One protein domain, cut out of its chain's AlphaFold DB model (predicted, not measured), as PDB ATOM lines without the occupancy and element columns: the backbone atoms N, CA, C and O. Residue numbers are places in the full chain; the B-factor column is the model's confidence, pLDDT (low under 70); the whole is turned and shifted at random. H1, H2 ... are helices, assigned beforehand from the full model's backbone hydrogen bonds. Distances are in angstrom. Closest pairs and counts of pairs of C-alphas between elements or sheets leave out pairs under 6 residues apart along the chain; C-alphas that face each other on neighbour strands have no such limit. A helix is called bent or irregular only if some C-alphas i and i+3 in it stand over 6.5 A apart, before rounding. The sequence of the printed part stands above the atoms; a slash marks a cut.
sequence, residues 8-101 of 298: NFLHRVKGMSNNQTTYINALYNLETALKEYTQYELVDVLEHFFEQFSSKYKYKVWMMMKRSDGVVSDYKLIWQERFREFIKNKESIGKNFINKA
ATOM      1  N   ASN A   8      47.207 -32.819 -59.790       85.94
ATOM      2  CA  ASN A   8      47.484 -31.548 -60.465       85.94
ATOM      3  C   ASN A   8      47.484 -30.346 -59.501       85.94
ATOM      4  O   ASN A   8      48.236 -29.389 -59.705       85.94
ATOM      5  N   PHE A   9      46.684 -30.386 -58.433       90.06
ATOM      6  CA  PHE A   9      46.695 -29.370 -57.389       90.06
ATOM      7  C   PHE A   9      48.018 -29.407 -56.617       90.06
ATOM      8  O   PHE A   9      48.667 -28.371 -56.463       90.06
ATOM      9  N   LEU A  10      48.470 -30.598 -56.214       90.62
ATOM     10  CA  LEU A  10      49.737 -30.784 -55.497       90.62
ATOM     11  C   LEU A  10      50.944 -30.331 -56.331       90.62
ATOM     12  O   LEU A  10      51.842 -29.676 -55.796       90.62
ATOM     13  N   HIS A  11      50.938 -30.589 -57.643       89.69
ATOM     14  CA  HIS A  11      51.952 -30.064 -58.564       89.69
ATOM     15  C   HIS A  11      51.996 -28.535 -58.579       89.69
ATOM     16  O   HIS A  11      53.080 -27.950 -58.544       89.69
ATOM     17  N   ARG A  12      50.836 -27.873 -58.588       90.56
ATOM     18  CA  ARG A  12      50.770 -26.407 -58.553       90.56
ATOM     19  C   ARG A  12      51.277 -25.847 -57.222       90.56
ATOM     20  O   ARG A  12      52.027 -24.875 -57.228       90.56
ATOM     21  N   VAL A  13      50.931 -26.470 -56.092       89.06
ATOM     22  CA  VAL A  13      51.465 -26.090 -54.768       89.06
ATOM     23  C   VAL A  13      52.989 -26.237 -54.735       89.06
ATOM     24  O   VAL A  13      53.688 -25.332 -54.271       89.06
ATOM     25  N   LYS A  14      53.517 -27.331 -55.297       89.44
ATOM     26  CA  LYS A  14      54.962 -27.559 -55.424       89.44
ATOM     27  C   LYS A  14      55.636 -26.487 -56.281       89.44
ATOM     28  O   LYS A  14      56.632 -25.922 -55.850       89.44
ATOM     29  N   GLY A  15      55.065 -26.151 -57.439       86.69
ATOM     30  CA  GLY A  15      55.609 -25.131 -58.343       86.69
ATOM     31  C   GLY A  15      55.654 -23.715 -57.753       86.69
ATOM     32  O   GLY A  15      56.498 -22.915 -58.141       86.69
ATOM     33  N   MET A  16      54.780 -23.398 -56.793       84.69
ATOM     34  CA  MET A  16      54.785 -22.102 -56.096       84.69
ATOM     35  C   MET A  16      55.682 -22.076 -54.853       84.69
ATOM     36  O   MET A  16      55.932 -21.007 -54.291       84.69
ATOM     37  N   SER A  17      56.162 -23.236 -54.412       86.19
ATOM     38  CA  SER A  17      57.032 -23.356 -53.249       86.19
ATOM     39  C   SER A  17      58.477 -23.093 -53.665       86.19
ATOM     40  O   SER A  17      59.021 -23.781 -54.520       86.19
ATOM     41  N   ASN A  18      59.120 -22.096 -53.057       83.44
ATOM     42  CA  ASN A  18      60.495 -21.711 -53.403       83.44
ATOM     43  C   ASN A  18      61.565 -22.694 -52.895       83.44
ATOM     44  O   ASN A  18      62.713 -22.617 -53.320       83.44
ATOM     45  N   ASN A  19      61.210 -23.590 -51.974       88.19
ATOM     46  CA  ASN A  19      62.059 -24.662 -51.473       88.19
ATOM     47  C   ASN A  19      61.207 -25.800 -50.881       88.19
ATOM     48  O   ASN A  19      59.990 -25.670 -50.702       88.19
ATOM     49  N   GLN A  20      61.866 -26.913 -50.551       89.62
ATOM     50  CA  GLN A  20      61.211 -28.109 -50.018       89.62
ATOM     51  C   GLN A  20      60.507 -27.852 -48.677       89.62
ATOM     52  O   GLN A  20      59.412 -28.359 -48.452       89.62
ATOM     53  N   THR A  21      61.086 -27.029 -47.802       89.25
ATOM     54  CA  THR A  21      60.483 -26.677 -46.507       89.25
ATOM     55  C   THR A  21      59.173 -25.914 -46.684       89.25
ATOM     56  O   THR A  21      58.188 -26.197 -46.006       89.25
ATOM     57  N   THR A  22      59.129 -24.978 -47.632       88.12
ATOM     58  CA  THR A  22      57.923 -24.215 -47.960       88.12
ATOM     59  C   THR A  22      56.841 -25.127 -48.519       88.12
ATOM     60  O   THR A  22      55.681 -24.988 -48.140       88.12
ATOM     61  N   TYR A  23      57.226 -26.099 -49.349       91.50
ATOM     62  CA  TYR A  23      56.302 -27.098 -49.873       91.50
ATOM     63  C   TYR A  23      55.708 -27.965 -48.761       91.50
ATOM     64  O   TYR A  23      54.491 -28.073 -48.653       91.50
ATOM     65  N   ILE A  24      56.545 -28.510 -47.876       90.81
ATOM     66  CA  ILE A  24      56.097 -29.328 -46.741       90.81
ATOM     67  C   ILE A  24      55.161 -28.530 -45.818       90.81
ATOM     68  O   ILE A  24      54.086 -29.006 -45.463       90.81
ATOM     69  N   ASN A  25      55.508 -27.283 -45.489       89.88
ATOM     70  CA  ASN A  25      54.664 -26.423 -44.654       89.88
ATOM     71  C   ASN A  25      53.327 -26.069 -45.325       89.88
ATOM     72  O   ASN A  25      52.302 -25.975 -44.647       89.88
ATOM     73  N   ALA A  26      53.319 -25.898 -46.650       91.06
ATOM     74  CA  ALA A  26      52.099 -25.693 -47.423       91.06
ATOM     75  C   ALA A  26      51.180 -26.921 -47.332       91.06
ATOM     76  O   ALA A  26      49.978 -26.767 -47.115       91.06
ATOM     77  N   LEU A  27      51.748 -28.128 -47.424       93.19
ATOM     78  CA  LEU A  27      51.002 -29.380 -47.281       93.19
ATOM     79  C   LEU A  27      50.437 -29.562 -45.869       93.19
ATOM     80  O   LEU A  27      49.259 -29.880 -45.747       93.19
ATOM     81  N   TYR A  28      51.209 -29.293 -44.812       91.38
ATOM     82  CA  TYR A  28      50.699 -29.384 -43.435       91.38
ATOM     83  C   TYR A  28      49.555 -28.411 -43.158       91.38
ATOM     84  O   TYR A  28      48.583 -28.748 -42.476       91.38
ATOM     85  N   ASN A  29      49.651 -27.194 -43.689       91.31
ATOM     86  CA  ASN A  29      48.564 -26.231 -43.586       91.31
ATOM     87  C   ASN A  29      47.314 -26.730 -44.318       91.31
ATOM     88  O   ASN A  29      46.231 -26.747 -43.736       91.31
ATOM     89  N   LEU A  30      47.473 -27.190 -45.561       92.88
ATOM     90  CA  LEU A  30      46.365 -27.736 -46.332       92.88
ATOM     91  C   LEU A  30      45.716 -28.929 -45.618       92.88
ATOM     92  O   LEU A  30      44.497 -28.984 -45.506       92.88
ATOM     93  N   GLU A  31      46.515 -29.853 -45.090       93.12
ATOM     94  CA  GLU A  31      46.035 -30.996 -44.315       93.12
ATOM     95  C   GLU A  31      45.231 -30.547 -43.086       93.12
ATOM     96  O   GLU A  31      44.150 -31.074 -42.819       93.12
ATOM     97  N   THR A  32      45.722 -29.537 -42.361       92.88
ATOM     98  CA  THR A  32      45.027 -28.964 -41.198       92.88
ATOM     99  C   THR A  32      43.684 -28.361 -41.606       92.88
ATOM    100  O   THR A  32      42.659 -28.660 -40.992       92.88
ATOM    101  N   ALA A  33      43.657 -27.577 -42.683       92.31
ATOM    102  CA  ALA A  33      42.429 -26.980 -43.191       92.31
ATOM    103  C   ALA A  33      41.418 -28.039 -43.652       92.31
ATOM    104  O   ALA A  33      40.237 -27.957 -43.324       92.31
ATOM    105  N   LEU A  34      41.873 -29.082 -44.348       92.69
ATOM    106  CA  LEU A  34      41.018 -30.189 -44.783       92.69
ATOM    107  C   LEU A  34      40.409 -30.965 -43.607       92.69
ATOM    108  O   LEU A  34      39.297 -31.476 -43.738       92.69
ATOM    109  N   LYS A  35      41.108 -31.036 -42.466       92.00
ATOM    110  CA  LYS A  35      40.602 -31.634 -41.221       92.00
ATOM    111  C   LYS A  35      39.590 -30.736 -40.502       92.00
ATOM    112  O   LYS A  35      38.637 -31.252 -39.926       92.00
ATOM    113  N   GLU A  36      39.781 -29.418 -40.522       93.06
ATOM    114  CA  GLU A  36      38.937 -28.469 -39.775       93.06
ATOM    115  C   GLU A  36      37.687 -28.005 -40.528       93.06
ATOM    116  O   GLU A  36      36.675 -27.700 -39.899       93.06
ATOM    117  N   TYR A  37      37.740 -27.959 -41.859       91.25
ATOM    118  CA  TYR A  37      36.686 -27.408 -42.715       91.25
ATOM    119  C   TYR A  37      35.947 -28.510 -43.483       91.25
ATOM    120  O   TYR A  37      35.623 -28.377 -44.664       91.25
ATOM    121  N   THR A  38      35.674 -29.628 -42.807       90.19
ATOM    122  CA  THR A  38      35.012 -30.806 -43.395       90.19
ATOM    123  C   THR A  38      33.548 -30.567 -43.765       90.19
ATOM    124  O   THR A  38      32.990 -31.278 -44.593       90.19
ATOM    125  N   GLN A  39      32.921 -29.539 -43.212       89.56
ATOM    126  CA  GLN A  39      31.573 -29.111 -43.573       89.56
ATOM    127  C   GLN A  39      31.498 -28.375 -44.921       89.56
ATOM    128  O   GLN A  39      30.400 -28.097 -45.389       89.56
ATOM    129  N   TYR A  40      32.641 -28.043 -45.532       89.56
ATOM    130  CA  TYR A  40      32.713 -27.380 -46.834       89.56
ATOM    131  C   TYR A  40      33.178 -28.343 -47.927       89.56
ATOM    132  O   TYR A  40      33.910 -29.313 -47.662       89.56
ATOM    133  N   GLU A  41      32.775 -28.040 -49.162       88.56
ATOM    134  CA  GLU A  41      33.187 -28.784 -50.347       88.56
ATOM    135  C   GLU A  41      34.706 -28.751 -50.501       88.56
ATOM    136  O   GLU A  41      35.364 -27.729 -50.284       88.56
ATOM    137  N   LEU A  42      35.275 -29.888 -50.909       88.38
ATOM    138  CA  LEU A  42      36.719 -30.022 -51.090       88.38
ATOM    139  C   LEU A  42      37.257 -28.938 -52.034       88.38
ATOM    140  O   LEU A  42      38.272 -28.316 -51.734       88.38
ATOM    141  N   VAL A  43      36.554 -28.682 -53.139       88.44
ATOM    142  CA  VAL A  43      36.962 -27.684 -54.135       88.44
ATOM    143  C   VAL A  43      37.078 -26.280 -53.541       88.44
ATOM    144  O   VAL A  43      38.027 -25.578 -53.866       88.44
ATOM    145  N   ASP A  44      36.192 -25.895 -52.621       91.31
ATOM    146  CA  ASP A  44      36.202 -24.558 -52.025       91.31
ATOM    147  C   ASP A  44      37.402 -24.367 -51.099       91.31
ATOM    148  O   ASP A  44      38.076 -23.337 -51.139       91.31
ATOM    149  N   VAL A  45      37.704 -25.387 -50.291       93.06
ATOM    150  CA  VAL A  45      38.875 -25.384 -49.404       93.06
ATOM    151  C   VAL A  45      40.163 -25.313 -50.229       93.06
ATOM    152  O   VAL A  45      41.075 -24.555 -49.892       93.06
ATOM    153  N   LEU A  46      40.233 -26.065 -51.333       94.19
ATOM    154  CA  LEU A  46      41.381 -26.059 -52.241       94.19
ATOM    155  C   LEU A  46      41.539 -24.716 -52.969       94.19
ATOM    156  O   LEU A  46      42.649 -24.186 -53.018       94.19
ATOM    157  N   GLU A  47      40.459 -24.151 -53.515       93.12
ATOM    158  CA  GLU A  47      40.473 -22.849 -54.193       93.12
ATOM    159  C   GLU A  47      40.917 -21.734 -53.247       93.12
ATOM    160  O   GLU A  47      41.850 -20.997 -53.574       93.12
ATOM    161  N   HIS A  48      40.328 -21.663 -52.051       94.19
ATOM    162  CA  HIS A  48      40.685 -20.648 -51.062       94.19
ATOM    163  C   HIS A  48      42.133 -20.780 -50.594       94.19
ATOM    164  O   HIS A  48      42.861 -19.786 -50.537       94.19
ATOM    165  N   PHE A  49      42.592 -22.005 -50.307       93.94
ATOM    166  CA  PHE A  49      44.000 -22.244 -49.988       93.94
ATOM    167  C   PHE A  49      44.904 -21.700 -51.095       93.94
ATOM    168  O   PHE A  49      45.864 -20.979 -50.819       93.94
ATOM    169  N   PHE A  50      44.582 -22.026 -52.348       92.56
ATOM    170  CA  PHE A  50      45.381 -21.624 -53.495       92.56
ATOM    171  C   PHE A  50      45.396 -20.107 -53.672       92.56
ATOM    172  O   PHE A  50      46.459 -19.533 -53.912       92.56
ATOM    173  N   GLU A  51      44.254 -19.442 -53.517       91.56
ATOM    174  CA  GLU A  51      44.141 -17.987 -53.601       91.56
ATOM    175  C   GLU A  51      45.031 -17.308 -52.558       91.56
ATOM    176  O   GLU A  51      45.829 -16.434 -52.896       91.56
ATOM    177  N   GLN A  52      44.972 -17.749 -51.301       92.94
ATOM    178  CA  GLN A  52      45.767 -17.156 -50.224       92.94
ATOM    179  C   GLN A  52      47.265 -17.459 -50.384       92.94
ATOM    180  O   GLN A  52      48.101 -16.566 -50.205       92.94
ATOM    181  N   PHE A  53      47.609 -18.690 -50.768       90.44
ATOM    182  CA  PHE A  53      48.993 -19.138 -50.923       90.44
ATOM    183  C   PHE A  53      49.693 -18.500 -52.133       90.44
ATOM    184  O   PHE A  53      50.864 -18.131 -52.049       90.44
ATOM    185  N   SER A  54      48.975 -18.321 -53.246       86.50
ATOM    186  CA  SER A  54      49.522 -17.723 -54.471       86.50
ATOM    187  C   SER A  54      49.598 -16.192 -54.436       86.50
ATOM    188  O   SER A  54      50.368 -15.610 -55.202       86.50
ATOM    189  N   SER A  55      48.841 -15.542 -53.543       87.31
ATOM    190  CA  SER A  55      48.768 -14.081 -53.425       87.31
ATOM    191  C   SER A  55      49.507 -13.547 -52.186       87.31
ATOM    192  O   SER A  55      50.736 -13.495 -52.163       87.31
ATOM    193  N   LYS A  56      48.774 -13.139 -51.140       86.31
ATOM    194  CA  LYS A  56      49.274 -12.422 -49.957       86.31
ATOM    195  C   LYS A  56      50.373 -13.181 -49.213       86.31
ATOM    196  O   LYS A  56      51.268 -12.551 -48.650       86.31
ATOM    197  N   TYR A  57      50.313 -14.511 -49.205       88.56
ATOM    198  CA  TYR A  57      51.246 -15.352 -48.453       88.56
ATOM    199  C   TYR A  57      52.268 -16.066 -49.333       88.56
ATOM    200  O   TYR A  57      52.941 -16.995 -48.875       88.56
ATOM    201  N   LYS A  58      52.448 -15.599 -50.573       82.62
ATOM    202  CA  LYS A  58      53.531 -16.060 -51.434       82.62
ATOM    203  C   LYS A  58      54.865 -15.885 -50.697       82.62
ATOM    204  O   LYS A  58      55.183 -14.798 -50.220       82.62
ATOM    205  N   TYR A  59      55.618 -16.978 -50.563       81.69
ATOM    206  CA  TYR A  59      56.878 -17.064 -49.803       81.69
ATOM    207  C   TYR A  59      56.778 -16.884 -48.278       81.69
ATOM    208  O   TYR A  59      57.811 -16.911 -47.616       81.69
ATOM    209  N   LYS A  60      55.577 -16.739 -47.704       87.06
ATOM    210  CA  LYS A  60      55.343 -16.557 -46.258       87.06
ATOM    211  C   LYS A  60      54.448 -17.655 -45.684       87.06
ATOM    212  O   LYS A  60      53.580 -17.395 -44.855       87.06
ATOM    213  N   VAL A  61      54.649 -18.899 -46.121       86.81
ATOM    214  CA  VAL A  61      53.771 -20.028 -45.761       86.81
ATOM    215  C   VAL A  61      53.682 -20.270 -44.252       86.81
ATOM    216  O   VAL A  61      52.635 -20.686 -43.767       86.81
ATOM    217  N   TRP A  62      54.736 -19.942 -43.491       85.88
ATOM    218  CA  TRP A  62      54.739 -20.048 -42.027       85.88
ATOM    219  C   TRP A  62      53.653 -19.183 -41.375       85.88
ATOM    220  O   TRP A  62      53.100 -19.577 -40.353       85.88
ATOM    221  N   MET A  63      53.298 -18.046 -41.991       90.81
ATOM    222  CA  MET A  63      52.202 -17.197 -41.521       90.81
ATOM    223  C   MET A  63      50.845 -17.854 -41.726       90.81
ATOM    224  O   MET A  63      49.896 -17.506 -41.038       90.81
ATOM    225  N   MET A  64      50.724 -18.790 -42.662       91.62
ATOM    226  CA  MET A  64      49.459 -19.463 -42.903       91.62
ATOM    227  C   MET A  64      49.260 -20.688 -42.008       91.62
ATOM    228  O   MET A  64      48.191 -21.274 -42.072       91.62
ATOM    229  N   MET A  65      50.256 -21.114 -41.228       88.94
ATOM    230  CA  MET A  65      50.175 -22.332 -40.416       88.94
ATOM    231  C   MET A  65      49.360 -22.115 -39.144       88.94
ATOM    232  O   MET A  65      49.482 -21.076 -38.503       88.94
ATOM    233  N   LYS A  66      48.613 -23.133 -38.706       89.12
ATOM    234  CA  LYS A  66      48.078 -23.160 -37.343       89.12
ATOM    235  C   LYS A  66      49.218 -23.444 -36.372       89.12
ATOM    236  O   LYS A  66      49.913 -24.448 -36.520       89.12
ATOM    237  N   ARG A  67      49.422 -22.566 -35.391       84.69
ATOM    238  CA  ARG A  67      50.549 -22.656 -34.453       84.69
ATOM    239  C   ARG A  67      50.085 -22.598 -33.005       84.69
ATOM    240  O   ARG A  67      49.167 -21.852 -32.674       84.69
ATOM    241  N   SER A  68      50.740 -23.385 -32.159       84.88
ATOM    242  CA  SER A  68      50.570 -23.401 -30.699       84.88
ATOM    243  C   SER A  68      51.835 -22.963 -29.952       84.88
ATOM    244  O   SER A  68      51.814 -22.851 -28.734       84.88
ATOM    245  N   ASP A  69      52.921 -22.685 -30.674       84.12
ATOM    246  CA  ASP A  69      54.249 -22.360 -30.141       84.12
ATOM    247  C   ASP A  69      54.487 -20.855 -29.921       84.12
ATOM    248  O   ASP A  69      55.617 -20.419 -29.728       84.12
ATOM    249  N   GLY A  70      53.427 -20.043 -29.971       77.25
ATOM    250  CA  GLY A  70      53.494 -18.595 -29.749       77.25
ATOM    251  C   GLY A  70      54.007 -17.773 -30.937       77.25
ATOM    252  O   GLY A  70      53.964 -16.544 -30.877       77.25
ATOM    253  N   VAL A  71      54.437 -18.398 -32.040       84.06
ATOM    254  CA  VAL A  71      54.807 -17.669 -33.264       84.06
ATOM    255  C   VAL A  71      53.549 -17.130 -33.951       84.06
ATOM    256  O   VAL A  71      52.578 -17.856 -34.180       84.06
ATOM    257  N   VAL A  72      53.585 -15.847 -34.317       85.38
ATOM    258  CA  VAL A  72      52.465 -15.155 -34.965       85.38
ATOM    259  C   VAL A  72      52.125 -15.808 -36.308       85.38
ATOM    260  O   VAL A  72      52.991 -16.007 -37.162       85.38
ATOM    261  N   SER A  73      50.842 -16.114 -36.498       91.50
ATOM    262  CA  SER A  73      50.283 -16.637 -37.746       91.50
ATOM    263  C   SER A  73      48.923 -16.004 -38.035       91.50
ATOM    264  O   SER A  73      48.136 -15.737 -37.127       91.50
ATOM    265  N   ASP A  74      48.625 -15.831 -39.317       94.19
ATOM    266  CA  ASP A  74      47.356 -15.326 -39.838       94.19
ATOM    267  C   ASP A  74      46.332 -16.464 -40.036       94.19
ATOM    268  O   ASP A  74      45.300 -16.251 -40.668       94.19
ATOM    269  N   TYR A  75      46.570 -17.675 -39.508       92.06
ATOM    270  CA  TYR A  75      45.709 -18.848 -39.743       92.06
ATOM    271  C   TYR A  75      44.229 -18.564 -39.457       92.06
ATOM    272  O   TYR A  75      43.371 -18.862 -40.287       92.06
ATOM    273  N   LYS A  76      43.919 -17.933 -38.312       91.06
ATOM    274  CA  LYS A  76      42.535 -17.572 -37.961       91.06
ATOM    275  C   LYS A  76      41.937 -16.577 -38.957       91.06
ATOM    276  O   LYS A  76      40.835 -16.804 -39.435       91.06
ATOM    277  N   LEU A  77      42.672 -15.536 -39.341       93.56
ATOM    278  CA  LEU A  77      42.217 -14.563 -40.337       93.56
ATOM    279  C   LEU A  77      41.953 -15.232 -41.699       93.56
ATOM    280  O   LEU A  77      40.939 -14.976 -42.347       93.56
ATOM    281  N   ILE A  78      42.856 -16.110 -42.137       94.56
ATOM    282  CA  ILE A  78      42.750 -16.835 -43.409       94.56
ATOM    283  C   ILE A  78      41.515 -17.731 -43.421       94.56
ATOM    284  O   ILE A  78      40.714 -17.667 -44.354       94.56
ATOM    285  N   TRP A  79      41.361 -18.568 -42.400       93.44
ATOM    286  CA  TRP A  79      40.412 -19.672 -42.438       93.44
ATOM    287  C   TRP A  79      39.096 -19.388 -41.705       93.44
ATOM    288  O   TRP A  79      38.060 -19.946 -42.058       93.44
ATOM    289  N   GLN A  80      39.074 -18.520 -40.692       90.50
ATOM    290  CA  GLN A  80      37.845 -18.190 -39.956       90.50
ATOM    291  C   GLN A  80      37.128 -16.965 -40.521       90.50
ATOM    292  O   GLN A  80      35.900 -16.944 -40.494       90.50
ATOM    293  N   GLU A  81      37.858 -15.985 -41.057       93.38
ATOM    294  CA  GLU A  81      37.266 -14.755 -41.600       93.38
ATOM    295  C   GLU A  81      37.197 -14.798 -43.127       93.38
ATOM    296  O   GLU A  81      36.108 -14.921 -43.694       93.38
ATOM    297  N   ARG A  82      38.350 -14.782 -43.807       94.06
ATOM    298  CA  ARG A  82      38.407 -14.666 -45.274       94.06
ATOM    299  C   ARG A  82      37.745 -15.834 -45.986       94.06
ATOM    300  O   ARG A  82      37.078 -15.625 -46.989       94.06
ATOM    301  N   PHE A  83      37.884 -17.052 -45.463       94.19
ATOM    302  CA  PHE A  83      37.219 -18.207 -46.063       94.19
ATOM    303  C   PHE A  83      35.689 -18.093 -45.991       94.19
ATOM    304  O   PHE A  83      34.997 -18.408 -46.953       94.19
ATOM    305  N   ARG A  84      35.135 -17.566 -44.889       89.75
ATOM    306  CA  ARG A  84      33.683 -17.337 -44.789       89.75
ATOM    307  C   ARG A  84      33.212 -16.283 -45.786       89.75
ATOM    308  O   ARG A  84      32.126 -16.423 -46.345       89.75
ATOM    309  N   GLU A  85      34.003 -15.237 -45.992       91.62
ATOM    310  CA  GLU A  85      33.722 -14.209 -46.994       91.62
ATOM    311  C   GLU A  85      33.797 -14.774 -48.421       91.62
ATOM    312  O   GLU A  85      32.881 -14.554 -49.210       91.62
ATOM    313  N   PHE A  86      34.821 -15.580 -48.716       90.94
ATOM    314  CA  PHE A  86      34.980 -16.296 -49.982       90.94
ATOM    315  C   PHE A  86      33.738 -17.135 -50.319       90.94
ATOM    316  O   PHE A  86      33.170 -16.984 -51.403       90.94
ATOM    317  N   ILE A  87      33.245 -17.938 -49.369       89.62
ATOM    318  CA  ILE A  87      32.034 -18.754 -49.560       89.62
ATOM    319  C   ILE A  87      30.797 -17.877 -49.813       89.62
ATOM    320  O   ILE A  87      30.075 -18.100 -50.786       89.62
ATOM    321  N   LYS A  88      30.571 -16.830 -49.004       87.88
ATOM    322  CA  LYS A  88      29.436 -15.900 -49.193       87.88
ATOM    323  C   LYS A  88      29.462 -15.216 -50.563       87.88
ATOM    324  O   LYS A  88      28.418 -15.046 -51.196       87.88
ATOM    325  N   ASN A  89      30.647 -14.827 -51.030       86.38
ATOM    326  CA  ASN A  89      30.827 -14.203 -52.337       86.38
ATOM    327  C   ASN A  89      30.573 -15.196 -53.477       86.38
ATOM    328  O   ASN A  89      29.912 -14.849 -54.454       86.38
ATOM    329  N   LYS A  90      31.016 -16.450 -53.343       80.75
ATOM    330  CA  LYS A  90      30.747 -17.502 -54.333       80.75
ATOM    331  C   LYS A  90      29.244 -17.766 -54.485       80.75
ATOM    332  O   LYS A  90      28.742 -17.834 -55.609       80.75
ATOM    333  N   GLU A  91      28.505 -17.817 -53.377       77.25
ATOM    334  CA  GLU A  91      27.044 -17.970 -53.388       77.25
ATOM    335  C   GLU A  91      26.316 -16.785 -54.047       77.25
ATOM    336  O   GLU A  91      25.363 -16.981 -54.809       77.25
ATOM    337  N   SER A  92      26.747 -15.547 -53.781       72.88
ATOM    338  CA  SER A  92      26.126 -14.347 -54.362       72.88
ATOM    339  C   SER A  92      26.399 -14.225 -55.865       72.88
ATOM    340  O   SER A  92      25.489 -13.915 -56.642       72.88
ATOM    341  N   ILE A  93      27.616 -14.557 -56.303       68.75
ATOM    342  CA  ILE A  93      27.996 -14.628 -57.717       68.75
ATOM    343  C   ILE A  93      27.157 -15.690 -58.437       68.75
ATOM    344  O   ILE A  93      26.569 -15.392 -59.480       68.75
ATOM    345  N   GLY A  94      27.027 -16.892 -57.866       63.12
ATOM    346  CA  GLY A  94      26.211 -17.970 -58.436       63.12
ATOM    347  C   GLY A  94      24.756 -17.549 -58.677       63.12
ATOM    348  O   GLY A  94      24.227 -17.737 -59.775       63.12
ATOM    349  N   LYS A  95      24.132 -16.881 -57.698       59.94
ATOM    350  CA  LYS A  95      22.766 -16.338 -57.827       59.94
ATOM    351  C   LYS A  95      22.658 -15.281 -58.935       59.94
ATOM    352  O   LYS A  95      21.725 -15.320 -59.737       59.94
ATOM    353  N   ASN A  96      23.632 -14.378 -59.039       58.06
ATOM    354  CA  ASN A  96      23.643 -13.330 -60.066       58.06
ATOM    355  C   ASN A  96      23.801 -13.884 -61.491       58.06
ATOM    356  O   ASN A  96      23.161 -13.384 -62.422       58.06
ATOM    357  N   PHE A  97      24.610 -14.930 -61.680       54.94
ATOM    358  CA  PHE A  97      24.757 -15.590 -62.981       54.94
ATOM    359  C   PHE A  97      23.466 -16.281 -63.433       54.94
ATOM    360  O   PHE A  97      23.072 -16.123 -64.593       54.94
ATOM    361  N   ILE A  98      22.778 -16.980 -62.527       59.41
ATOM    362  CA  ILE A  98      21.493 -17.638 -62.813       59.41
ATOM    363  C   ILE A  98      20.438 -16.599 -63.217       59.41
ATOM    364  O   ILE A  98      19.810 -16.736 -64.270       59.41
ATOM    365  N   ASN A  99      20.323 -15.503 -62.462       57.75
ATOM    366  CA  ASN A  99      19.384 -14.417 -62.763       57.75
ATOM    367  C   ASN A  99      19.675 -13.761 -64.124       57.75
ATOM    368  O   ASN A  99      18.764 -13.484 -64.904       57.75
ATOM    369  N   LYS A 100      20.953 -13.549 -64.462       56.91
ATOM    370  CA  LYS A 100      21.355 -12.980 -65.758       56.91
ATOM    371  C   LYS A 100      21.025 -13.911 -66.928       56.91
ATOM    372  O   LYS A 100      20.600 -13.430 -67.979       56.91
ATOM    373  N   ALA A 101      21.212 -15.220 -66.767       53.78
ATOM    374  CA  ALA A 101      20.870 -16.210 -67.788       53.78
ATOM    375  C   ALA A 101      19.350 -16.300 -68.012       53.78
ATOM    376  O   ALA A 101      18.899 -16.302 -69.158       53.78
TER     377      ALA A 101
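This is residues 8 to 101 of the 298 residues of an uncharacterized protein of Borreliella garinii PBr (UniProt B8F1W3). A small body of short helices, with the hairpin of H2 and H3 in its middle, has one long helix, H5, packed on one side of it; the far end of H5, residues 91 to 101, sticks out as an arm. H1 lies on the other side of the body from H5, and the very short H4 packs on H2 and the beginning of H5. The printed part has 94 residues with five named helices, H1 to H5 in order along the chain, and no named strand; its class is all helix. It is only just compact, close to loose, with a radius of gyration of the C-alphas of 14.4 A, and elongated, spanning 47 by 29 by 22 A.

H5, residues 75 to 101, touches H3, residues 42 to 54, with its residues 78 to 87 alone, at a steep tilt of 65 degrees, opposite ways; the closest C-alphas are those of His 48 and Phe 83, 6.6 A apart. Near residue 83 H5 has a kink of 28 degrees; it is neither bent nor irregular, but only just: C-alphas 80 and 83 are 6.1 A apart. The hub is H2, residues 20 to 36, which touches three other helices. H2 and H3 form a helical hairpin at 37 degrees, only just a steep tilt, with the C-alphas of Leu 34 and Val 45 closest at 7.0 A. H2 touches H4, residues 61 to 64, closest at the C-alphas of Ala 26 and Val 61, 6.1 A. H4 and H5 only just touch, with 3 pairs of C-alphas within 8 A, closest at Met 64 and Tyr 75, 4.9 A. H1, residues 8 to 16, only just touches H2, also with 3 pairs, closest at the C-alphas of Lys 14 and Tyr 23, 5.7 A; H1 is apart from H4 and H5. In H1, H2 and H3 every O i to N i+4 pair is within hydrogen-bond range; in H5 20 of 23 are, and H4 is too short for such a pair.

H5 is 37.6 A long, from C-alpha 75 at (45.709, -18.848, -39.743) to C-alpha 101 at (20.870, -16.210, -67.788). H2 measures 24.5 A, H3 18.1 A, H1 12.7 A and H4 5.2 A. H1 begins at C-alpha 8, at (47.484, -31.548, -60.465).

The C-alphas of Asp 69 and Ala 101 are the two farthest apart, at 50.7 A. Without residues 91 to 101, which stand free, the body spans 34 by 33 by 22 A. The printed part has no cut, and no link is long. The mean pLDDT of the printed part is 86.4; residues 93 to 101 are under 70.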